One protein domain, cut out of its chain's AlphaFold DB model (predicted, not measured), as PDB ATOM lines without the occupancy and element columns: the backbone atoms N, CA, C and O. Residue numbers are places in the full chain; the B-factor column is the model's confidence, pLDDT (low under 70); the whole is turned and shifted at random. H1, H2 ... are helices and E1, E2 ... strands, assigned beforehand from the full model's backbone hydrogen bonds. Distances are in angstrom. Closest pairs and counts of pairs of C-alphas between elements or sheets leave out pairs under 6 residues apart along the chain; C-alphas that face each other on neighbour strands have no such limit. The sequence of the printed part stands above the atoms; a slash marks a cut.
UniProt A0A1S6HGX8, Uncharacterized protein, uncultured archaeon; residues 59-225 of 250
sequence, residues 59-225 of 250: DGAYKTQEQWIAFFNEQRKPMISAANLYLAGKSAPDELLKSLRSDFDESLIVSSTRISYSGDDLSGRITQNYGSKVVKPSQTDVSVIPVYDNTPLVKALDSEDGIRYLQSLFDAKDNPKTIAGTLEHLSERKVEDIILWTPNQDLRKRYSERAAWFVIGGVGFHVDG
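This is residues 59 to 225 of the 250 residues of an uncharacterized protein of uncultured archaeon (UniProt A0A1S6HGX8). A strongly twisted sheet of six strands, curled like part of a barrel, has H2, H5 and H6 packed over one face, H2 set crosswise to the other two, with H3 and H4 on that same face. H1 covers part of the opposite face, and H7 only grazes the sheet. The printed part has 167 residues, with seven named helices and six named strands in the order H1 H2 H3 E1 E2 E3 H4 H5 H6 E4 H7 E5 E6. The sheet runs E3 E2 E1 E5 E6 E4 and is mixed; the class is mixed, helices and strands. The whole is compact, with a radius of gyration of the C-alphas of 15.0 A and spans of 39 by 32 by 29 A.

H1, residues 65 to 74, begins at C-alpha 65 (33.649, -14.171, 28.098). H2 holds residues 82 to 91, and H3, residues 94 to 106, is 18.2 A long. E1, residues 108 to 117, is 21.5 A long and is followed by E2, 124 to 128, and E3, 138 to 142. H4 is 153 to 157, H5 160 to 170, and H6, 176 to 187, is 16.6 A long. E4 is 194 to 197 and H7 201 to 206. E5, 209 to 217, is 23.1 A long, and E6, 220 to 224, ends at C-alpha 224 (30.624, -15.455, 15.024).

E1, E2 and E3 form a meander, each strand the antiparallel neighbour of the one before, with N 116 and O 125 at 2.8 A and N 126 and O 140 at 2.9 A. E1 bends by 80 degrees at residue 112. E5 is antiparallel to E1, with N 109 and O 214 at 2.8 A, and forms a hairpin with E6, with N 222 and O 215 at 2.8 A. E4 is parallel to E6, with N 195 and O 221 at 2.8 A. H2 touches H6, about perpendicular at 89 degrees, with the C-alphas of Gly 89 and Leu 186 closest at 4.1 A. H2 also touches H5 at 89 degrees, closest at Ala 83 and Phe 170, whose C-alphas are 4.1 A apart. H3 and H4 each only just touch H6, with 3 pairs of C-alphas within 8 A; the closest are Arg 101 and Ser 187 at 6.1 A, and Leu 157 and Pro 176 at 5.7 A. H1 is over E1 at a height over the sheet of 9.5 A. In each of the seven helices every O i to N i+4 pair is within hydrogen-bond range.

The two C-alphas farthest apart, those of Glu 95 and Asp 120, are 44.1 A apart. The printed part has no cut and no long link. Its mean pLDDT is 96.0, and no printed residue is under 70.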
ATOM      1  N   ASP A  59      29.785   0.194  32.791       88.69
ATOM      2  CA  ASP A  59      29.998   1.457  32.074       88.69
ATOM      3  C   ASP A  59      30.643   1.298  30.680       88.69
ATOM      4  O   ASP A  59      31.408   2.148  30.221       88.69
ATOM      5  N   GLY A  60      30.314   0.206  29.980       86.44
ATOM      6  CA  GLY A  60      30.822  -0.071  28.637       86.44
ATOM      7  C   GLY A  60      32.244  -0.633  28.611       86.44
ATOM      8  O   GLY A  60      32.912  -0.512  27.581       86.44
ATOM      9  N   ALA A  61      32.708  -1.232  29.715       93.50
ATOM     10  CA  ALA A  61      33.986  -1.931  29.772       93.50
ATOM     11  C   ALA A  61      34.093  -3.043  28.714       93.50
ATOM     12  O   ALA A  61      33.100  -3.525  28.171       93.50
ATOM     13  N   TYR A  62      35.327  -3.476  28.458       95.00
ATOM     14  CA  TYR A  62      35.646  -4.563  27.539       95.00
ATOM     15  C   TYR A  62      36.269  -5.700  28.341       95.00
ATOM     16  O   TYR A  62      37.248  -5.485  29.058       95.00
ATOM     17  N   LYS A  63      35.686  -6.895  28.254       95.94
ATOM     18  CA  LYS A  63      36.157  -8.087  28.972       95.94
ATOM     19  C   LYS A  63      36.014  -9.335  28.105       95.94
ATOM     20  O   LYS A  63      35.226  -9.339  27.157       95.94
ATOM     21  N   THR A  64      36.759 -10.385  28.441       95.75
ATOM     22  CA  THR A  64      36.588 -11.716  27.836       95.75
ATOM     23  C   THR A  64      35.283 -12.363  28.304       95.75
ATOM     24  O   THR A  64      34.642 -11.891  29.251       95.75
ATOM     25  N   GLN A  65      34.875 -13.478  27.685       96.06
ATOM     26  CA  GLN A  65      33.649 -14.171  28.098       96.06
ATOM     27  C   GLN A  65      33.729 -14.654  29.552       96.06
ATOM     28  O   GLN A  65      32.762 -14.513  30.295       96.06
ATOM     29  N   GLU A  66      34.874 -15.181  29.984       95.69
ATOM     30  CA  GLU A  66      35.048 -15.668  31.360       95.69
ATOM     31  C   GLU A  66      34.966 -14.545  32.390       95.69
ATOM     32  O   GLU A  66      34.303 -14.685  33.418       95.69
ATOM     33  N   GLN A  67      35.585 -13.405  32.085       97.06
ATOM     34  CA  GLN A  67      35.529 -12.221  32.934       97.06
ATOM     35  C   GLN A  67      34.102 -11.668  33.031       97.06
ATOM     36  O   GLN A  67      33.663 -11.295  34.119       97.06
ATOM     37  N   TRP A  68      33.346 -11.659  31.927       97.62
ATOM     38  CA  TRP A  68      31.936 -11.275  31.968       97.62
ATOM     39  C   TRP A  68      31.078 -12.251  32.765       97.62
ATOM     40  O   TRP A  68      30.264 -11.815  33.575       97.62
ATOM     41  N   ILE A  69      31.274 -13.557  32.588       97.31
ATOM     42  CA  ILE A  69      30.563 -14.578  33.367       97.31
ATOM     43  C   ILE A  69      30.819 -14.375  34.865       97.31
ATOM     44  O   ILE A  69      29.873 -14.410  35.655       97.31
ATOM     45  N   ALA A  70      32.072 -14.139  35.269       97.56
ATOM     46  CA  ALA A  70      32.418 -13.847  36.658       97.56
ATOM     47  C   ALA A  70      31.691 -12.589  37.163       97.56
ATOM     48  O   ALA A  70      30.967 -12.668  38.157       97.56
ATOM     49  N   PHE A  71      31.787 -11.483  36.421       97.88
ATOM     50  CA  PHE A  71      31.120 -10.220  36.744       97.88
ATOM     51  C   PHE A  71      29.606 -10.394  36.938       97.88
ATOM     52  O   PHE A  71      29.052 -10.021  37.969       97.88
ATOM     53  N   PHE A  72      28.908 -11.004  35.982       97.56
ATOM     54  CA  PHE A  72      27.453 -11.159  36.057       97.56
ATOM     55  C   PHE A  72      27.013 -12.111  37.176       97.56
ATOM     56  O   PHE A  72      26.001 -11.867  37.838       97.56
ATOM     57  N   ASN A  73      27.805 -13.147  37.462       97.38
ATOM     58  CA  ASN A  73      27.575 -14.016  38.611       97.38
ATOM     59  C   ASN A  73      27.708 -13.264  39.945       97.38
ATOM     60  O   ASN A  73      26.878 -13.471  40.833       97.38
ATOM     61  N   GLU A  74      28.700 -12.382  40.088       97.44
ATOM     62  CA  GLU A  74      28.853 -11.517  41.268       97.44
ATOM     63  C   GLU A  74      27.662 -10.566  41.426       97.44
ATOM     64  O   GLU A  74      27.123 -10.418  42.523       97.44
ATOM     65  N   GLN A  75      27.168 -10.019  40.313       95.19
ATOM     66  CA  GLN A  75      25.964  -9.183  40.272       95.19
ATOM     67  C   GLN A  75      24.655  -9.975  40.452       95.19
ATOM     68  O   GLN A  75      23.573  -9.386  40.425       95.19
ATOM     69  N   ARG A  76      24.721 -11.307  40.611       94.81
ATOM     70  CA  ARG A  76      23.562 -12.219  40.658       94.81
ATOM     71  C   ARG A  76      22.583 -11.974  39.509       94.81
ATOM     72  O   ARG A  76      21.365 -12.033  39.683       94.81
ATOM     73  N   LYS A  77      23.126 -11.711  38.322       93.75
ATOM     74  CA  LYS A  77      22.364 -11.409  37.118       93.75
ATOM     75  C   LYS A  77      22.783 -12.330  35.972       93.75
ATOM     76  O   LYS A  77      23.964 -12.604  35.825       93.75
ATOM     77  N   PRO A  78      21.855 -12.835  35.151       94.88
ATOM     78  CA  PRO A  78      22.221 -13.517  33.917       94.88
ATOM     79  C   PRO A  78      22.935 -12.585  32.931       94.88
ATOM     80  O   PRO A  78      22.565 -11.421  32.783       94.88
ATOM     81  N   MET A  79      23.914 -13.135  32.220       96.81
ATOM     82  CA  MET A  79      24.585 -12.509  31.081       96.81
ATOM     83  C   MET A  79      23.836 -12.839  29.786       96.81
ATOM     84  O   MET A  79      23.392 -13.975  29.607       96.81
ATOM     85  N   ILE A  80      23.741 -11.875  28.872       97.06
ATOM     86  CA  ILE A  80      23.075 -12.027  27.574       97.06
ATOM     87  C   ILE A  80      23.643 -13.201  26.767       97.06
ATOM     88  O   ILE A  80      24.851 -13.322  26.616       97.06
ATOM     89  N   SER A  81      22.775 -14.064  26.244       97.19
ATOM     90  CA  SER A  81      23.121 -15.173  25.340       97.19
ATOM     91  C   SER A  81      22.792 -14.838  23.877       97.19
ATOM     92  O   SER A  81      22.060 -13.884  23.599       97.19
ATOM     93  N   ALA A  82      23.281 -15.644  22.933       97.75
ATOM     94  CA  ALA A  82      22.889 -15.591  21.523       97.75
ATOM     95  C   ALA A  82      21.368 -15.737  21.342       97.75
ATOM     96  O   ALA A  82      20.765 -15.001  20.563       97.75
ATOM     97  N   ALA A  83      20.728 -16.610  22.128       96.50
ATOM     98  CA  ALA A  83      19.274 -16.751  22.142       96.50
ATOM     99  C   ALA A  83      18.564 -15.455  22.580       96.50
ATOM    100  O   ALA A  83      17.550 -15.066  22.004       96.50
ATOM    101  N   ASN A  84      19.114 -14.731  23.565       96.50
ATOM    102  CA  ASN A  84      18.546 -13.447  23.985       96.50
ATOM    103  C   ASN A  84      18.684 -12.367  22.905       96.50
ATOM    104  O   ASN A  84      17.738 -11.613  22.689       96.50
ATOM    105  N   LEU A  85      19.832 -12.300  22.224       97.25
ATOM    106  CA  LEU A  85      20.041 -11.366  21.113       97.25
ATOM    107  C   LEU A  85      19.077 -11.649  19.959       97.25
ATOM    108  O   LEU A  85      18.444 -10.730  19.443       97.25
ATOM    109  N   TYR A  86      18.900 -12.920  19.605       97.44
ATOM    110  CA  TYR A  86      17.941 -13.315  18.581       97.44
ATOM    111  C   TYR A  86      16.502 -12.952  18.971       97.44
ATOM    112  O   TYR A  86      15.776 -12.351  18.181       97.44
ATOM    113  N   LEU A  87      16.102 -13.217  20.219       95.00
ATOM    114  CA  LEU A  87      14.783 -12.831  20.727       95.00
ATOM    115  C   LEU A  87      14.565 -11.308  20.712       95.00
ATOM    116  O   LEU A  87      13.461 -10.851  20.397       95.00
ATOM    117  N   ALA A  88      15.617 -10.523  20.974       95.31
ATOM    118  CA  ALA A  88      15.575  -9.073  20.811       95.31
ATOM    119  C   ALA A  88      15.261  -8.690  19.358       95.31
ATOM    120  O   ALA A  88      14.355  -7.896  19.127       95.31
ATOM    121  N   GLY A  89      15.901  -9.330  18.378       96.44
ATOM    122  CA  GLY A  89      15.582  -9.142  16.960       96.44
ATOM    123  C   GLY A  89      14.119  -9.426  16.605       96.44
ATOM    124  O   GLY A  89      13.581  -8.821  15.685       96.44
ATOM    125  N   LYS A  90      13.429 -10.306  17.344       93.75
ATOM    126  CA  LYS A  90      12.017 -10.626  17.065       93.75
ATOM    127  C   LYS A  90      11.043  -9.577  17.586       93.75
ATOM    128  O   LYS A  90       9.958  -9.434  17.031       93.75
ATOM    129  N   SER A  91      11.360  -8.943  18.713       90.88
ATOM    130  CA  SER A  91      10.320  -8.279  19.514       90.88
ATOM    131  C   SER A  91      10.813  -7.207  20.488       90.88
ATOM    132  O   SER A  91      10.029  -6.714  21.300       90.88
ATOM    133  N   ALA A  92      12.092  -6.826  20.435       90.94
ATOM    134  CA  ALA A  92      12.580  -5.714  21.236       90.94
ATOM    135  C   ALA A  92      11.963  -4.390  20.774       90.94
ATOM    136  O   ALA A  92      11.776  -4.182  19.577       90.94
ATOM    137  N   PRO A  93      11.689  -3.475  21.716       90.38
ATOM    138  CA  PRO A  93      11.340  -2.108  21.370       90.38
ATOM    139  C   PRO A  93      12.533  -1.402  20.703       90.38
ATOM    140  O   PRO A  93      13.692  -1.685  21.034       90.38
ATOM    141  N   ASP A  94      12.243  -0.456  19.809       90.88
ATOM    142  CA  ASP A  94      13.228   0.277  19.000       90.88
ATOM    143  C   ASP A  94      14.370   0.870  19.828       90.88
ATOM    144  O   ASP A  94      15.523   0.876  19.401       90.88
ATOM    145  N   GLU A  95      14.083   1.343  21.043       90.75
ATOM    146  CA  GLU A  95      15.092   1.946  21.911       90.75
ATOM    147  C   GLU A  95      16.154   0.931  22.358       90.75
ATOM    148  O   GLU A  95      17.338   1.267  22.438       90.75
ATOM    149  N   LEU A  96      15.756  -0.323  22.609       93.31
ATOM    150  CA  LEU A  96      16.699  -1.398  22.916       93.31
ATOM    151  C   LEU A  96      17.469  -1.824  21.663       93.31
ATOM    152  O   LEU A  96      18.684  -1.990  21.746       93.31
ATOM    153  N   LEU A  97      16.797  -1.961  20.514       95.31
ATOM    154  CA  LEU A  97      17.450  -2.320  19.248       95.31
ATOM    155  C   LEU A  97      18.508  -1.290  18.852       95.31
ATOM    156  O   LEU A  97      19.650  -1.653  18.589       95.31
ATOM    157  N   LYS A  98      18.168   0.000  18.907       95.75
ATOM    158  CA  LYS A  98      19.109   1.093  18.650       95.75
ATOM    159  C   LYS A  98      20.325   1.020  19.571       95.75
ATOM    160  O   LYS A  98      21.450   1.209  19.119       95.75
ATOM    161  N   SER A  99      20.107   0.725  20.851       95.12
ATOM    162  CA  SER A  99      21.199   0.583  21.810       95.12
ATOM    163  C   SER A  99      22.087  -0.633  21.513       95.12
ATOM    164  O   SER A  99      23.309  -0.522  21.558       95.12
ATOM    165  N   LEU A 100      21.498  -1.786  21.176       96.75
ATOM    166  CA  LEU A 100      22.245  -2.985  20.778       96.75
ATOM    167  C   LEU A 100      23.061  -2.748  19.503       96.75
ATOM    168  O   LEU A 100      24.215  -3.155  19.437       96.75
ATOM    169  N   ARG A 101      22.503  -2.035  18.520       96.06
ATOM    170  CA  ARG A 101      23.214  -1.666  17.288       96.06
ATOM    171  C   ARG A 101      24.414  -0.763  17.556       96.06
ATOM    172  O   ARG A 101      25.451  -0.975  16.943       96.06
ATOM    173  N   SER A 102      24.306   0.166  18.509       94.94
ATOM    174  CA  SER A 102      25.456   0.960  18.979       94.94
ATOM    175  C   SER A 102      26.555   0.062  19.544       94.94
ATOM    176  O   SER A 102      27.727   0.275  19.260       94.94
ATOM    177  N   ASP A 103      26.190  -0.971  20.310       94.75
ATOM    178  CA  ASP A 103      27.176  -1.925  20.819       94.75
ATOM    179  C   ASP A 103      27.816  -2.747  19.703       94.75
ATOM    180  O   ASP A 103      29.018  -2.959  19.781       94.75
ATOM    181  N   PHE A 104      27.051  -3.183  18.693       95.00
ATOM    182  CA  PHE A 104      27.598  -3.913  17.546       95.00
ATOM    183  C   PHE A 104      28.543  -3.054  16.692       95.00
ATOM    184  O   PHE A 104      29.469  -3.595  16.105       95.00
ATOM    185  N   ASP A 105      28.280  -1.752  16.564       92.38
ATOM    186  CA  ASP A 105      29.072  -0.834  15.733       92.38
ATOM    187  C   ASP A 105      30.353  -0.373  16.445       92.38
ATOM    188  O   ASP A 105      31.417  -0.258  15.840       92.38
ATOM    189  N   GLU A 106      30.274  -0.145  17.758       88.81
ATOM    190  CA  GLU A 106      31.414   0.294  18.567       88.81
ATOM    191  C   GLU A 106      32.316  -0.867  19.015       88.81
ATOM    192  O   GLU A 106      33.482  -0.651  19.355       88.81
ATOM    193  N   SER A 107      31.783  -2.091  19.084       88.75
ATOM    194  CA  SER A 107      32.486  -3.279  19.573       88.75
ATOM    195  C   SER A 107      31.780  -4.579  19.157       88.75
ATOM    196  O   SER A 107      30.793  -4.590  18.435       88.75
ATOM    197  N   LEU A 108      32.272  -5.712  19.650       91.25
ATOM    198  CA  LEU A 108      31.533  -6.966  19.654       91.25
ATOM    199  C   LEU A 108      30.751  -7.118  20.964       91.25
ATOM    200  O   LEU A 108      31.229  -6.754  22.044       91.25
ATOM    201  N   ILE A 109      29.566  -7.721  20.879       95.75
ATOM    202  CA  ILE A 109      28.859  -8.230  22.051       95.75
ATOM    203  C   ILE A 109      29.354  -9.642  22.341       95.75
ATOM    204  O   ILE A 109      29.110 -10.582  21.580       95.75
ATOM    205  N   VAL A 110      30.001  -9.796  23.493       96.38
ATOM    206  CA  VAL A 110      30.333 -11.091  24.074       96.38
ATOM    207  C   VAL A 110      29.069 -11.652  24.716       96.38
ATOM    208  O   VAL A 110      28.547 -11.084  25.683       96.38
ATOM    209  N   SER A 111      28.569 -12.768  24.187       96.88
ATOM    210  CA  SER A 111      27.428 -13.478  24.771       96.88
ATOM    211  C   SER A 111      27.877 -14.541  25.778       96.88
ATOM    212  O   SER A 111      29.048 -14.902  25.830       96.88
ATOM    213  N   SER A 112      26.950 -15.076  26.568       97.38
ATOM    214  CA  SER A 112      27.135 -16.237  27.444       97.38
ATOM    215  C   SER A 112      26.949 -17.572  26.712       97.38
ATOM    216  O   SER A 112      26.875 -18.621  27.349       97.38
ATOM    217  N   THR A 113      26.854 -17.566  25.381       98.38
ATOM    218  CA  THR A 113      26.729 -18.789  24.585       98.38
ATOM    219  C   THR A 113      28.110 -19.360  24.281       98.38
ATOM    220  O   THR A 113      29.000 -18.663  23.784       98.38
ATOM    221  N   ARG A 114      28.293 -20.642  24.596       98.00
ATOM    222  CA  ARG A 114      29.518 -21.411  24.361       98.00
ATOM    223  C   ARG A 114      29.236 -22.500  23.332       98.00
ATOM    224  O   ARG A 114      28.201 -23.156  23.414       98.00
ATOM    225  N   ILE A 115      30.148 -22.698  22.391       98.38
ATOM    226  CA  ILE A 115      30.106 -23.765  21.395       98.38
ATOM    227  C   ILE A 115      31.320 -24.661  21.632       98.38
ATOM    228  O   ILE A 115      32.459 -24.206  21.534       98.38
ATOM    229  N   SER A 116      31.053 -25.922  21.955       98.19
ATOM    230  CA  SER A 116      32.050 -26.981  22.080       98.19
ATOM    231  C   SER A 116      32.043 -27.790  20.788       98.19
ATOM    232  O   SER A 116      31.060 -28.466  20.480       98.19
ATOM    233  N   TYR A 117      33.093 -27.660  19.987       98.25
ATOM    234  CA  TYR A 117      33.239 -28.351  18.710       98.25
ATOM    235  C   TYR A 117      33.931 -29.701  18.883       98.25
ATOM    236  O   TYR A 117      34.922 -29.811  19.604       98.25
ATOM    237  N   SER A 118      33.470 -30.712  18.147       98.00
ATOM    238  CA  SER A 118      34.195 -31.969  17.993       98.00
ATOM    239  C   SER A 118      35.494 -31.759  17.208       98.00
ATOM    240  O   SER A 118      35.532 -31.043  16.204       98.00
ATOM    241  N   GLY A 119      36.576 -32.383  17.677       96.62
ATOM    242  CA  GLY A 119      37.857 -32.422  16.969       96.62
ATOM    243  C   GLY A 119      37.898 -33.476  15.859       96.62
ATOM    244  O   GLY A 119      38.693 -33.343  14.924       96.62
ATOM    245  N   ASP A 120      37.014 -34.470  15.909       96.75
ATOM    246  CA  ASP A 120      37.041 -35.638  15.023       96.75
ATOM    247  C   ASP A 120      36.072 -35.510  13.843       96.75
ATOM    248  O   ASP A 120      36.352 -36.005  12.752       96.75
ATOM    249  N   ASP A 121      34.965 -34.794  14.038       97.38
ATOM    250  CA  ASP A 121      33.931 -34.567  13.032       97.38
ATOM    251  C   ASP A 121      33.331 -33.152  13.138       97.38
ATOM    252  O   ASP A 121      33.851 -32.274  13.834       97.38
ATOM    253  N   LEU A 122      32.245 -32.905  12.397       97.81
ATOM    254  CA  LEU A 122      31.560 -31.612  12.387       97.81
ATOM    255  C   LEU A 122      30.538 -31.448  13.517       97.81
ATOM    256  O   LEU A 122      29.889 -30.403  13.567       97.81
ATOM    257  N   SER A 123      30.378 -32.429  14.404       98.56
ATOM    258  CA  SER A 123      29.416 -32.334  15.499       98.56
ATOM    259  C   SER A 123      29.876 -31.345  16.575       98.56
ATOM    260  O   SER A 123      31.019 -30.874  16.605       98.56
ATOM    261  N   GLY A 124      28.967 -30.995  17.475       98.38
ATOM    262  CA  GLY A 124      29.302 -30.182  18.631       98.38
ATOM    263  C   GLY A 124      28.128 -29.988  19.571       98.38
ATOM    264  O   GLY A 124      27.050 -30.554  19.393       98.38
ATOM    265  N   ARG A 125      28.341 -29.153  20.582       98.62
ATOM    266  CA  ARG A 125      27.347 -28.805  21.592       98.62
ATOM    267  C   ARG A 125      27.297 -27.304  21.779       98.62
ATOM    268  O   ARG A 125      28.316 -26.668  22.034       98.62
ATOM    269  N   ILE A 126      26.095 -26.748  21.733       98.69
ATOM    270  CA  ILE A 126      25.846 -25.344  22.052       98.69
ATOM    271  C   ILE A 126      25.298 -25.275  23.474       98.69
ATOM    272  O   ILE A 126      24.318 -25.941  23.801       98.69
ATOM    273  N   THR A 127      25.939 -24.478  24.326       98.56
ATOM    274  CA  THR A 127      25.501 -24.206  25.697       98.56
ATOM    275  C   THR A 127      25.081 -22.746  25.824       98.56
ATOM    276  O   THR A 127      25.924 -21.854  25.731       98.56
ATOM    277  N   GLN A 128      23.798 -22.487  26.071       97.88
ATOM    278  CA  GLN A 128      23.310 -21.145  26.405       97.88
ATOM    279  C   GLN A 128      23.532 -20.868  27.894       97.88
ATOM    280  O   GLN A 128      23.448 -21.781  28.719       97.88
ATOM    281  N   ASN A 129      23.756 -19.603  28.256       97.06
ATOM    282  CA  ASN A 129      24.006 -19.183  29.642       97.06
ATOM    283  C   ASN A 129      25.178 -19.927  30.304       97.06
ATOM    284  O   ASN A 129      25.144 -20.223  31.502       97.06
ATOM    285  N   TYR A 130      26.207 -20.255  29.523       98.00
ATOM    286  CA  TYR A 130      27.385 -20.977  29.980       98.00
ATOM    287  C   TYR A 130      28.002 -20.311  31.217       98.00
ATOM    288  O   TYR A 130      28.161 -19.093  31.277       98.00
ATOM    289  N   GLY A 131      28.327 -21.121  32.227       97.06
ATOM    290  CA  GLY A 131      28.939 -20.659  33.475       97.06
ATOM    291  C   GLY A 131      28.037 -19.814  34.386       97.06
ATOM    292  O   GLY A 131      28.509 -19.339  35.423       97.06
ATOM    293  N   SER A 132      26.756 -19.619  34.051       96.94
ATOM    294  CA  SER A 132      25.836 -18.879  34.919       96.94
ATOM    295  C   SER A 132      25.530 -19.645  36.211       96.94
ATOM    296  O   SER A 132      25.243 -20.841  36.200       96.94
ATOM    297  N   LYS A 133      25.543 -18.924  37.335       96.50
ATOM    298  CA  LYS A 133      25.074 -19.375  38.656       96.50
ATOM    299  C   LYS A 133      23.649 -18.905  38.969       96.50
ATOM    300  O   LYS A 133      23.129 -19.202  40.039       96.50
ATOM    301  N   VAL A 134      23.040 -18.138  38.063       93.31
ATOM    302  CA  VAL A 134      21.746 -17.464  38.273       93.31
ATOM    303  C   VAL A 134      20.635 -18.136  37.477       93.31
ATOM    304  O   VAL A 134      19.521 -18.289  37.971       93.31
ATOM    305  N   VAL A 135      20.945 -18.570  36.257       92.19
ATOM    306  CA  VAL A 135      20.058 -19.372  35.409       92.19
ATOM    307  C   VAL A 135      20.752 -20.676  35.059       92.19
ATOM    308  O   VAL A 135      21.961 -20.708  34.849       92.19
ATOM    309  N   LYS A 136      19.986 -21.767  35.004       94.44
ATOM    310  CA  LYS A 136      20.529 -23.070  34.620       94.44
ATOM    311  C   LYS A 136      20.956 -23.022  33.142       94.44
ATOM    312  O   LYS A 136      20.110 -22.686  32.310       94.44
ATOM    313  N   PRO A 137      22.207 -23.380  32.800       96.81
ATOM    314  CA  PRO A 137      22.621 -23.498  31.406       96.81
ATOM    315  C   PRO A 137      21.777 -24.540  30.659       96.81
ATOM    316  O   PRO A 137      21.492 -25.611  31.208       96.81
ATOM    317  N   SER A 138      21.380 -24.238  29.423       96.00
ATOM    318  CA  SER A 138      20.766 -25.214  28.512       96.00
ATOM    319  C   SER A 138      21.803 -25.704  27.512       96.00
ATOM    320  O   SER A 138      22.724 -24.967  27.162       96.00
ATOM    321  N   GLN A 139      21.681 -26.960  27.090       97.88
ATOM    322  CA  GLN A 139      22.629 -27.611  26.192       97.88
ATOM    323  C   GLN A 139      21.881 -28.306  25.064       97.88
ATOM    324  O   GLN A 139      20.909 -29.018  25.320       97.88
ATOM    325  N   THR A 140      22.378 -28.126  23.846       98.19
ATOM    326  CA  THR A 140      21.847 -28.754  22.637       98.19
ATOM    327  C   THR A 140      22.998 -29.386  21.871       98.19
ATOM    328  O   THR A 140      23.938 -28.688  21.482       98.19
ATOM    329  N   ASP A 141      22.926 -30.698  21.662       98.31
ATOM    330  CA  ASP A 141      23.840 -31.413  20.773       98.31
ATOM    331  C   ASP A 141      23.429 -31.165  19.316       98.31
ATOM    332  O   ASP A 141      22.252 -31.258  18.958       98.31
ATOM    333  N   VAL A 142      24.405 -30.833  18.477       98.12
ATOM    334  CA  VAL A 142      24.220 -30.516  17.061       98.12
ATOM    335  C   VAL A 142      25.039 -31.505  16.247       98.12
ATOM    336  O   VAL A 142      26.264 -31.542  16.344       98.12
ATOM    337  N   SER A 143      24.355 -32.304  15.428       97.75
ATOM    338  CA  SER A 143      24.996 -33.364  14.636       97.75
ATOM    339  C   SER A 143      26.005 -32.813  13.627       97.75
ATOM    340  O   SER A 143      27.039 -33.428  13.392       97.75
ATOM    341  N   VAL A 144      25.716 -31.643  13.046       98.25
ATOM    342  CA  VAL A 144      26.591 -30.954  12.095       98.25
ATOM    343  C   VAL A 144      26.566 -29.458  12.382       98.25
ATOM    344  O   VAL A 144      25.529 -28.809  12.257       98.25
ATOM    345  N   ILE A 145      27.722 -28.905  12.736       98.25
ATOM    346  CA  ILE A 145      28.004 -27.473  12.718       98.25
ATOM    347  C   ILE A 145      28.883 -27.218  11.487       98.25
ATOM    348  O   ILE A 145      30.075 -27.561  11.527       98.25
ATOM    349  N   PRO A 146      28.330 -26.668  10.386       98.06
ATOM    350  CA  PRO A 146      29.081 -26.442   9.152       98.06
ATOM    351  C   PRO A 146      30.299 -25.541   9.362       98.06
ATOM    352  O   PRO A 146      30.386 -24.840  10.365       98.06
ATOM    353  N   VAL A 147      31.246 -25.574   8.423       98.06
ATOM    354  CA  VAL A 147      32.383 -24.645   8.405       98.06
ATOM    355  C   VAL A 147      32.012 -23.432   7.562       98.06
ATOM    356  O   VAL A 147      31.911 -23.515   6.342       98.06
ATOM    357  N   TYR A 148      31.831 -22.307   8.231       97.19
ATOM    358  CA  TYR A 148      31.657 -20.988   7.650       97.19
ATOM    359  C   TYR A 148      32.919 -20.149   7.812       97.19
ATOM    360  O   TYR A 148      33.362 -19.883   8.928       97.19
ATOM    361  N   ASP A 149      33.457 -19.708   6.683       94.06
ATOM    362  CA  ASP A 149      34.508 -18.699   6.589       94.06
ATOM    363  C   ASP A 149      33.938 -17.542   5.773       94.06
ATOM    364  O   ASP A 149      33.601 -17.720   4.598       94.06
ATOM    365  N   ASN A 150      33.698 -16.407   6.435       92.88
ATOM    366  CA  ASN A 150      33.066 -15.227   5.849       92.88
ATOM    367  C   ASN A 150      31.828 -15.561   4.985       92.88
ATOM    368  O   ASN A 150      31.673 -15.078   3.860       92.88
ATOM    369  N   THR A 151      30.969 -16.467   5.467       96.19
ATOM    370  CA  THR A 151      29.886 -17.036   4.653       96.19
ATOM    371  C   THR A 151      28.599 -16.225   4.808       96.19
ATOM    372  O   THR A 151      28.111 -16.104   5.929       96.19
ATOM    373  N   PRO A 152      27.999 -15.716   3.715       96.38
ATOM    374  CA  PRO A 152      26.720 -15.016   3.784       96.38
ATOM    375  C   PRO A 152      25.603 -15.887   4.358       96.38
ATOM    376  O   PRO A 152      25.491 -17.068   4.016       96.38
ATOM    377  N   LEU A 153      24.727 -15.283   5.160       98.12
ATOM    378  CA  LEU A 153      23.607 -15.950   5.821       98.12
ATOM    379  C   LEU A 153      22.724 -16.710   4.827       98.12
ATOM    380  O   LEU A 153      22.328 -17.839   5.107       98.12
ATOM    381  N   VAL A 154      22.472 -16.131   3.648       97.19
ATOM    382  CA  VAL A 154      21.681 -16.773   2.583       97.19
ATOM    383  C   VAL A 154      22.197 -18.171   2.235       97.19
ATOM    384  O   VAL A 154      21.408 -19.105   2.164       97.19
ATOM    385  N   LYS A 155      23.521 -18.360   2.146       96.88
ATOM    386  CA  LYS A 155      24.115 -19.662   1.806       96.88
ATOM    387  C   LYS A 155      23.922 -20.693   2.912       96.88
ATOM    388  O   LYS A 155      23.738 -21.871   2.631       96.88
ATOM    389  N   ALA A 156      23.977 -20.265   4.170       97.12
ATOM    390  CA  ALA A 156      23.724 -21.155   5.298       97.12
ATOM    391  C   ALA A 156      22.254 -21.590   5.350       97.12
ATOM    392  O   ALA A 156      21.962 -22.750   5.641       97.12
ATOM    393  N   LEU A 157      21.343 -20.672   5.021       98.06
ATOM    394  CA  LEU A 157      19.902 -20.906   4.985       98.06
ATOM    395  C   LEU A 157      19.438 -21.777   3.806       98.06
ATOM    396  O   LEU A 157      18.334 -22.311   3.872       98.06
ATOM    397  N   ASP A 158      20.279 -21.980   2.789       97.00
ATOM    398  CA  ASP A 158      20.029 -22.918   1.683       97.00
ATOM    399  C   ASP A 158      20.321 -24.388   2.056       97.00
ATOM    400  O   ASP A 158      20.084 -25.295   1.256       97.00
ATOM    401  N   SER A 159      20.834 -24.652   3.266       97.12
ATOM    402  CA  SER A 159      21.200 -25.997   3.727       97.12
ATOM    403  C   SER A 159      20.459 -26.396   5.002       97.12
ATOM    404  O   SER A 159      20.339 -25.606   5.939       97.12
ATOM    405  N   GLU A 160      20.008 -27.651   5.092       97.94
ATOM    406  CA  GLU A 160      19.351 -28.142   6.312       97.94
ATOM    407  C   GLU A 160      20.259 -28.055   7.544       97.94
ATOM    408  O   GLU A 160      19.794 -27.702   8.627       97.94
ATOM    409  N   ASP A 161      21.549 -28.356   7.391       98.25
ATOM    410  CA  ASP A 161      22.504 -28.317   8.500       98.25
ATOM    411  C   ASP A 161      22.781 -26.886   8.961       98.25
ATOM    412  O   ASP A 161      22.861 -26.635  10.164       98.25
ATOM    413  N   GLY A 162      22.839 -25.921   8.040       98.12
ATOM    414  CA  GLY A 162      22.946 -24.512   8.397       98.12
ATOM    415  C   GLY A 162      21.714 -23.993   9.128       98.12
ATOM    416  O   GLY A 162      21.850 -23.310  10.145       98.12
ATOM    417  N   ILE A 163      20.517 -24.390   8.688       98.56
ATOM    418  CA  ILE A 163      19.264 -24.075   9.383       98.56
ATOM    419  C   ILE A 163      19.266 -24.686  10.790       98.56
ATOM    420  O   ILE A 163      19.021 -23.970  11.759       98.56
ATOM    421  N   ARG A 164      19.584 -25.982  10.925       98.31
ATOM    422  CA  ARG A 164      19.638 -26.684  12.221       98.31
ATOM    423  C   ARG A 164      20.663 -26.066  13.170       98.31
ATOM    424  O   ARG A 164      20.381 -25.920  14.364       98.31
ATOM    425  N   TYR A 165      21.827 -25.669  12.656       98.56
ATOM    426  CA  TYR A 165      22.839 -24.963  13.433       98.56
ATOM    427  C   TYR A 165      22.311 -23.626  13.966       98.56
ATOM    428  O   TYR A 165      22.370 -23.396  15.172       98.56
ATOM    429  N   LEU A 166      21.744 -22.771  13.108       98.56
ATOM    430  CA  LEU A 166      21.232 -21.456  13.518       98.56
ATOM    431  C   LEU A 166      20.055 -21.577  14.494       98.56
ATOM    432  O   LEU A 166      20.008 -20.868  15.495       98.56
ATOM    433  N   GLN A 167      19.147 -22.524  14.255       98.56
ATOM    434  CA  GLN A 167      18.071 -22.868  15.188       98.56
ATOM    435  C   GLN A 167      18.618 -23.247  16.572       98.56
ATOM    436  O   GLN A 167      18.118 -22.774  17.592       98.56
ATOM    437  N   SER A 168      19.686 -24.046  16.617       98.31
ATOM    438  CA  SER A 168      20.332 -24.456  17.870       98.31
ATOM    439  C   SER A 168      21.098 -23.305  18.539       98.31
ATOM    440  O   SER A 168      21.051 -23.157  19.761       98.31
ATOM    441  N   LEU A 169      21.771 -22.457  17.752       98.50
ATOM    442  CA  LEU A 169      22.507 -21.285  18.233       98.50
ATOM    443  C   LEU A 169      21.579 -20.250  18.876       98.50
ATOM    444  O   LEU A 169      21.940 -19.644  19.886       98.50
ATOM    445  N   PHE A 170      20.391 -20.066  18.310       98.00
ATOM    446  CA  PHE A 170      19.410 -19.092  18.777       98.00
ATOM    447  C   PHE A 170      18.346 -19.673  19.715       98.00
ATOM    448  O   PHE A 170      17.501 -18.918  20.190       98.00
ATOM    449  N   ASP A 171      18.392 -20.980  19.990       96.69
ATOM    450  CA  ASP A 171      17.372 -21.706  20.759       96.69
ATOM    451  C   ASP A 171      15.948 -21.446  20.223       96.69
ATOM    452  O   ASP A 171      15.015 -21.089  20.944       96.69
ATOM    453  N   ALA A 172      15.796 -21.566  18.900       95.75
ATOM    454  CA  ALA A 172      14.569 -21.256  18.177       95.75
ATOM    455  C   ALA A 172      14.274 -22.316  17.109       95.75
ATOM    456  O   ALA A 172      15.176 -22.866  16.494       95.75
ATOM    457  N   LYS A 173      12.991 -22.573  16.833       96.38
ATOM    458  CA  LYS A 173      12.537 -23.489  15.763       96.38
ATOM    459  C   LYS A 173      11.997 -22.738  14.546       96.38
ATOM    460  O   LYS A 173      11.056 -23.179  13.892       96.38
ATOM    461  N   ASP A 174      12.546 -21.557  14.297       98.00
ATOM    462  CA  ASP A 174      12.087 -20.678  13.229       98.00
ATOM    463  C   ASP A 174      12.501 -21.203  11.852       98.00
ATOM    464  O   ASP A 174      13.545 -21.837  11.690       98.00
ATOM    465  N   ASN A 175      11.681 -20.922  10.841       98.25
ATOM    466  CA  ASN A 175      12.019 -21.231   9.455       98.25
ATOM    467  C   ASN A 175      13.091 -20.251   8.912       98.25
ATOM    468  O   ASN A 175      13.304 -19.187   9.505       98.25
ATOM    469  N   PRO A 176      13.725 -20.551   7.763       98.31
ATOM    470  CA  PRO A 176      14.811 -19.733   7.215       98.31
ATOM    471  C   PRO A 176      14.454 -18.258   7.007       98.31
ATOM    472  O   PRO A 176      15.228 -17.371   7.361       98.31
ATOM    473  N   LYS A 177      13.247 -17.979   6.495       98.25
ATOM    474  CA  LYS A 177      12.767 -16.611   6.258       98.25
ATOM    475  C   LYS A 177      12.642 -15.825   7.563       98.25
ATOM    476  O   LYS A 177      12.988 -14.648   7.610       98.25
ATOM    477  N   THR A 178      12.159 -16.469   8.623       98.50
ATOM    478  CA  THR A 178      12.056 -15.854   9.948       98.50
ATOM    479  C   THR A 178      13.434 -15.607  10.558       98.50
ATOM    480  O   THR A 178      13.637 -14.536  11.124       98.50
ATOM    481  N   ILE A 179      14.391 -16.529  10.398       98.69
ATOM    482  CA  ILE A 179      15.773 -16.331  10.867       98.69
ATOM    483  C   ILE A 179      16.406 -15.123  10.166       98.69
ATOM    484  O   ILE A 179      16.907 -14.225  10.840       98.69
ATOM    485  N   ALA A 180      16.316 -15.064   8.834       98.50
ATOM    486  CA  ALA A 180      16.828 -13.947   8.041       98.50
ATOM    487  C   ALA A 180      16.226 -12.605   8.472       98.50
ATOM    488  O   ALA A 180      16.964 -11.695   8.837       98.50
ATOM    489  N   GLY A 181      14.891 -12.508   8.512       98.56
ATOM    490  CA  GLY A 181      14.210 -11.273   8.906       98.56
ATOM    491  C   GLY A 181      14.505 -10.854  10.349       98.56
ATOM    492  O   GLY A 181      14.594  -9.666  10.638       98.56
ATOM    493  N   THR A 182      14.712 -11.814  11.254       98.56
ATOM    494  CA  THR A 182      15.063 -11.525  12.653       98.56
ATOM    495  C   THR A 182      16.462 -10.926  12.766       98.56
ATOM    496  O   THR A 182      16.650  -9.953  13.496       98.56
ATOM    497  N   LEU A 183      17.446 -11.479  12.051       98.50
ATOM    498  CA  LEU A 183      18.816 -10.962  12.082       98.50
ATOM    499  C   LEU A 183      18.952  -9.633  11.323       98.50
ATOM    500  O   LEU A 183      19.672  -8.745  11.785       98.50
ATOM    501  N   GLU A 184      18.220  -9.456  10.220       98.19
ATOM    502  CA  GLU A 184      18.123  -8.175   9.507       98.19
ATOM    503  C   GLU A 184      17.505  -7.101  10.408       98.19
ATOM    504  O   GLU A 184      18.077  -6.025  10.572       98.19
ATOM    505  N   HIS A 185      16.400  -7.407  11.091       98.19
ATOM    506  CA  HIS A 185      15.779  -6.467  12.021       98.19
ATOM    507  C   HIS A 185      16.675  -6.153  13.227       98.19
ATOM    508  O   HIS A 185      16.773  -4.996  13.637       98.19
ATOM    509  N   LEU A 186      17.376  -7.147  13.782       98.06
ATOM    510  CA  LEU A 186      18.316  -6.936  14.884       98.06
ATOM    511  C   LEU A 186      19.434  -5.957  14.495       98.06
ATOM    512  O   LEU A 186      19.752  -5.046  15.261       98.06
ATOM    513  N   SER A 187      20.016  -6.142  13.309       97.12
ATOM    514  CA  SER A 187      21.254  -5.475  12.891       97.12
ATOM    515  C   SER A 187      21.071  -4.246  11.995       97.12
ATOM    516  O   SER A 187      22.012  -3.468  11.864       97.12
ATOM    517  N   GLU A 188      19.903  -4.072  11.368       96.38
ATOM    518  CA  GLU A 188      19.687  -3.142  10.242       96.38
ATOM    519  C   GLU A 188      20.657  -3.359   9.064       96.38
ATOM    520  O   GLU A 188      20.927  -2.449   8.274       96.38
ATOM    521  N   ARG A 189      21.189  -4.578   8.928       96.81
ATOM    522  CA  ARG A 189      21.975  -5.008   7.769       96.81
ATOM    523  C   ARG A 189      21.142  -5.930   6.905       96.81
ATOM    524  O   ARG A 189      20.405  -6.766   7.422       96.81
ATOM    525  N   LYS A 190      21.284  -5.774   5.591       96.12
ATOM    526  CA  LYS A 190      20.603  -6.636   4.632       96.12
ATOM    527  C   LYS A 190      21.066  -8.073   4.811       96.12
ATOM    528  O   LYS A 190      22.204  -8.309   5.208       96.12
ATOM    529  N   VAL A 191      20.206  -9.026   4.480       95.38
ATOM    530  CA  VAL A 191      20.486 -10.462   4.646       95.38
ATOM    531  C   VAL A 191      21.798 -10.892   3.966       95.38
ATOM    532  O   VAL A 191      22.524 -11.721   4.515       95.38
ATOM    533  N   GLU A 192      22.137 -10.321   2.808       94.00
ATOM    534  CA  GLU A 192      23.400 -10.568   2.096       94.00
ATOM    535  C   GLU A 192      24.654 -10.074   2.838       94.00
ATOM    536  O   GLU A 192      25.728 -10.646   2.659       94.00
ATOM    537  N   ASP A 193      24.496  -9.072   3.704       96.56
ATOM    538  CA  ASP A 193      25.552  -8.463   4.516       96.56
ATOM    539  C   ASP A 193      25.605  -9.077   5.927       96.56
ATOM    540  O   ASP A 193      26.307  -8.581   6.809       96.56
ATOM    541  N   ILE A 194      24.847 -10.146   6.185       98.25
ATOM    542  CA  ILE A 194      24.951 -10.913   7.426       98.25
ATOM    543  C   ILE A 194      25.883 -12.091   7.178       98.25
ATOM    544  O   ILE A 194      25.636 -12.920   6.304       98.25
ATOM    545  N   ILE A 195      26.952 -12.171   7.959       97.62
ATOM    546  CA  ILE A 195      28.061 -13.095   7.752       97.62
ATOM    547  C   ILE A 195      28.152 -14.073   8.921       97.62
ATOM    548  O   ILE A 195      28.062 -13.686  10.084       97.62
ATOM    549  N   LEU A 196      28.363 -15.350   8.616       97.62
ATOM    550  CA  LEU A 196      28.590 -16.402   9.596       97.62
ATOM    551  C   LEU A 196      30.059 -16.818   9.624       97.62
ATOM    552  O   LEU A 196      30.702 -16.937   8.575       97.62
ATOM    553  N   TRP A 197      30.547 -17.107  10.830       96.00
ATOM    554  CA  TRP A 197      31.886 -17.643  11.071       96.00
ATOM    555  C   TRP A 197      31.848 -18.830  12.026       96.00
ATOM    556  O   TRP A 197      31.229 -18.778  13.084       96.00
ATOM    557  N   THR A 198      32.558 -19.897  11.681       97.62
ATOM    558  CA  THR A 198      32.799 -21.065  12.544       97.62
ATOM    559  C   THR A 198      34.175 -21.646  12.197       97.62
ATOM    560  O   THR A 198      34.578 -21.580  11.035       97.62
ATOM    561  N   PRO A 199      34.892 -22.271  13.136       96.88
ATOM    562  CA  PRO A 199      36.236 -22.772  12.884       96.88
ATOM    563  C   PRO A 199      36.238 -23.917  11.864       96.88
ATOM    564  O   PRO A 199      35.346 -24.772  11.867       96.88
ATOM    565  N   ASN A 200      37.301 -23.992  11.061       96.94
ATOM    566  CA  ASN A 200      37.656 -25.203  10.320       96.94
ATOM    567  C   ASN A 200      38.124 -26.328  11.273       96.94
ATOM    568  O   ASN A 200      38.375 -26.092  12.459       96.94
ATOM    569  N   GLN A 201      38.269 -27.554  10.763       96.25
ATOM    570  CA  GLN A 201      38.563 -28.724  11.602       96.25
ATOM    571  C   GLN A 201      39.905 -28.628  12.348       96.25
ATOM    572  O   GLN A 201      40.004 -29.045  13.501       96.25
ATOM    573  N   ASP A 202      40.931 -28.028  11.742       96.38
ATOM    574  CA  ASP A 202      42.242 -27.861  12.382       96.38
ATOM    575  C   ASP A 202      42.188 -26.902  13.574       96.38
ATOM    576  O   ASP A 202      42.930 -27.049  14.550       96.38
ATOM    577  N   LEU A 203      41.321 -25.891  13.505       95.06
ATOM    578  CA  LEU A 203      41.053 -25.001  14.626       95.06
ATOM    579  C   LEU A 203      40.210 -25.693  15.700       95.06
ATOM    580  O   LEU A 203      40.535 -25.532  16.873       95.06
ATOM    581  N   ARG A 204      39.207 -26.498  15.322       96.62
ATOM    582  CA  ARG A 204      38.394 -27.286  16.273       96.62
ATOM    583  C   ARG A 204      39.253 -28.250  17.094       96.62
ATOM    584  O   ARG A 204      39.097 -28.315  18.305       96.62
ATOM    585  N   LYS A 205      40.222 -28.925  16.463       96.06
ATOM    586  CA  LYS A 205      41.170 -29.830  17.144       96.06
ATOM    587  C   LYS A 205      42.072 -29.122  18.152       96.06
ATOM    588  O   LYS A 205      42.366 -29.670  19.205       96.06
ATOM    589  N   ARG A 206      42.549 -27.918  17.815       94.50
ATOM    590  CA  ARG A 206      43.467 -27.153  18.677       94.50
ATOM    591  C   ARG A 206      42.739 -26.408  19.788       94.50
ATOM    592  O   ARG A 206      43.270 -26.277  20.884       94.50
ATOM    593  N   TYR A 207      41.549 -25.903  19.486       94.19
ATOM    594  CA  TYR A 207      40.763 -25.044  20.356       94.19
ATOM    595  C   TYR A 207      39.270 -25.323  20.135       94.19
ATOM    596  O   TYR A 207      38.582 -24.602  19.408       94.19
ATOM    597  N   SER A 208      38.784 -26.391  20.761       95.31
ATOM    598  CA  SER A 208      37.411 -26.883  20.604       95.31
ATOM    599  C   SER A 208      36.358 -25.967  21.223       95.31
ATOM    600  O   SER A 208      35.213 -25.971  20.790       95.31
ATOM    601  N   GLU A 209      36.730 -25.162  22.214       96.81
ATOM    602  CA  GLU A 209      35.808 -24.277  22.924       96.81
ATOM    603  C   GLU A 209      35.834 -22.866  22.337       96.81
ATOM    604  O   GLU A 209      36.863 -22.182  22.365       96.81
ATOM    605  N   ARG A 210      34.680 -22.400  21.850       96.06
ATOM    606  CA  ARG A 210      34.491 -21.056  21.286       96.06
ATOM    607  C   ARG A 210      33.300 -20.352  21.904       96.06
ATOM    608  O   ARG A 210      32.325 -20.986  22.289       96.06
ATOM    609  N   ALA A 211      33.350 -19.035  21.966       94.69
ATOM    610  CA  ALA A 211      32.222 -18.218  22.381       94.69
ATOM    611  C   ALA A 211      31.477 -17.672  21.154       94.69
ATOM    612  O   ALA A 211      32.093 -17.441  20.116       94.69
ATOM    613  N   ALA A 212      30.161 -17.476  21.282       96.56
ATOM    614  CA  ALA A 212      29.371 -16.854  20.225       96.56
ATOM    615  C   ALA A 212      29.316 -15.330  20.400       96.56
ATOM    616  O   ALA A 212      28.917 -14.860  21.476       96.56
ATOM    617  N   TRP A 213      29.669 -14.564  19.369       94.69
ATOM    618  CA  TRP A 213      29.702 -13.095  19.398       94.69
ATOM    619  C   TRP A 213      28.979 -12.467  18.218       94.69
ATOM    620  O   TRP A 213      28.721 -13.113  17.204       94.69
ATOM    621  N   PHE A 214      28.664 -11.183  18.374       96.94
ATOM    622  CA  PHE A 214      27.932 -10.398  17.388       96.94
ATOM    623  C   PHE A 214      28.587  -9.032  17.234       96.94
ATOM    624  O   PHE A 214      28.805  -8.349  18.235       96.94
ATOM    625  N   VAL A 215      28.902  -8.637  16.005       95.81
ATOM    626  CA  VAL A 215      29.613  -7.383  15.713       95.81
ATOM    627  C   VAL A 215      29.249  -6.869  14.328       95.81
ATOM    628  O   VAL A 215      29.016  -7.651  13.413       95.81
ATOM    629  N   ILE A 216      29.212  -5.555  14.157       94.25
ATOM    630  CA  ILE A 216      29.206  -4.901  12.853       94.25
ATOM    631  C   ILE A 216      30.652  -4.508  12.555       94.25
ATOM    632  O   ILE A 216      31.277  -3.768  13.305       94.25
ATOM    633  N   GLY A 217      31.201  -5.018  11.457       84.94
ATOM    634  CA  GLY A 217      32.583  -4.743  11.085       84.94
ATOM    635  C   GLY A 217      32.852  -5.030   9.617       84.94
ATOM    636  O   GLY A 217      32.335  -5.996   9.052       84.94
ATOM    637  N   GLY A 218      33.672  -4.190   8.984       80.44
ATOM    638  CA  GLY A 218      34.012  -4.329   7.569       80.44
ATOM    639  C   GLY A 218      32.768  -4.366   6.676       80.44
ATOM    640  O   GLY A 218      32.095  -3.353   6.512       80.44
ATOM    641  N   VAL A 219      32.490  -5.538   6.095       76.56
ATOM    642  CA  VAL A 219      31.448  -5.757   5.077       76.56
ATOM    643  C   VAL A 219      30.048  -6.047   5.629       76.56
ATOM    644  O   VAL A 219      29.134  -6.197   4.828       76.56
ATOM    645  N   GLY A 220      29.841  -6.150   6.950       92.25
ATOM    646  CA  GLY A 220      28.533  -6.600   7.430       92.25
ATOM    647  C   GLY A 220      28.349  -6.809   8.932       92.25
ATOM    648  O   GLY A 220      29.175  -6.398   9.749       92.25
ATOM    649  N   PHE A 221      27.229  -7.448   9.282       97.25
ATOM    650  CA  PHE A 221      26.923  -7.942  10.627       97.25
ATOM    651  C   PHE A 221      27.361  -9.398  10.757       97.25
ATOM    652  O   PHE A 221      26.879 -10.267  10.035       97.25
ATOM    653  N   HIS A 222      28.263  -9.680  11.685       96.62
ATOM    654  CA  HIS A 222      28.850 -10.998  11.880       96.62
ATOM    655  C   HIS A 222      28.166 -11.715  13.039       96.62
ATOM    656  O   HIS A 222      28.076 -11.172  14.140       96.62
ATOM    657  N   VAL A 223      27.730 -12.948  12.792       97.25
ATOM    658  CA  VAL A 223      27.357 -13.933  13.810       97.25
ATOM    659  C   VAL A 223      28.501 -14.940  13.894       97.25
ATOM    660  O   VAL A 223      28.654 -15.817  13.040       97.25
ATOM    661  N   ASP A 224      29.342 -14.771  14.906       93.81
ATOM    662  CA  ASP A 224      30.624 -15.455  15.024       93.81
ATOM    663  C   ASP A 224      30.545 -16.586  16.055       93.81
ATOM    664  O   ASP A 224      30.121 -16.366  17.186       93.81
ATOM    665  N   GLY A 225      30.945 -17.796  15.667       94.31
ATOM    666  CA  GLY A 225      31.167 -18.956  16.534       94.31
ATOM    667  C   GLY A 225      32.599 -19.507  16.466       94.31
ATOM    668  O   GLY A 225      32.850 -20.615  16.939       94.31
TER     669      GLY A 225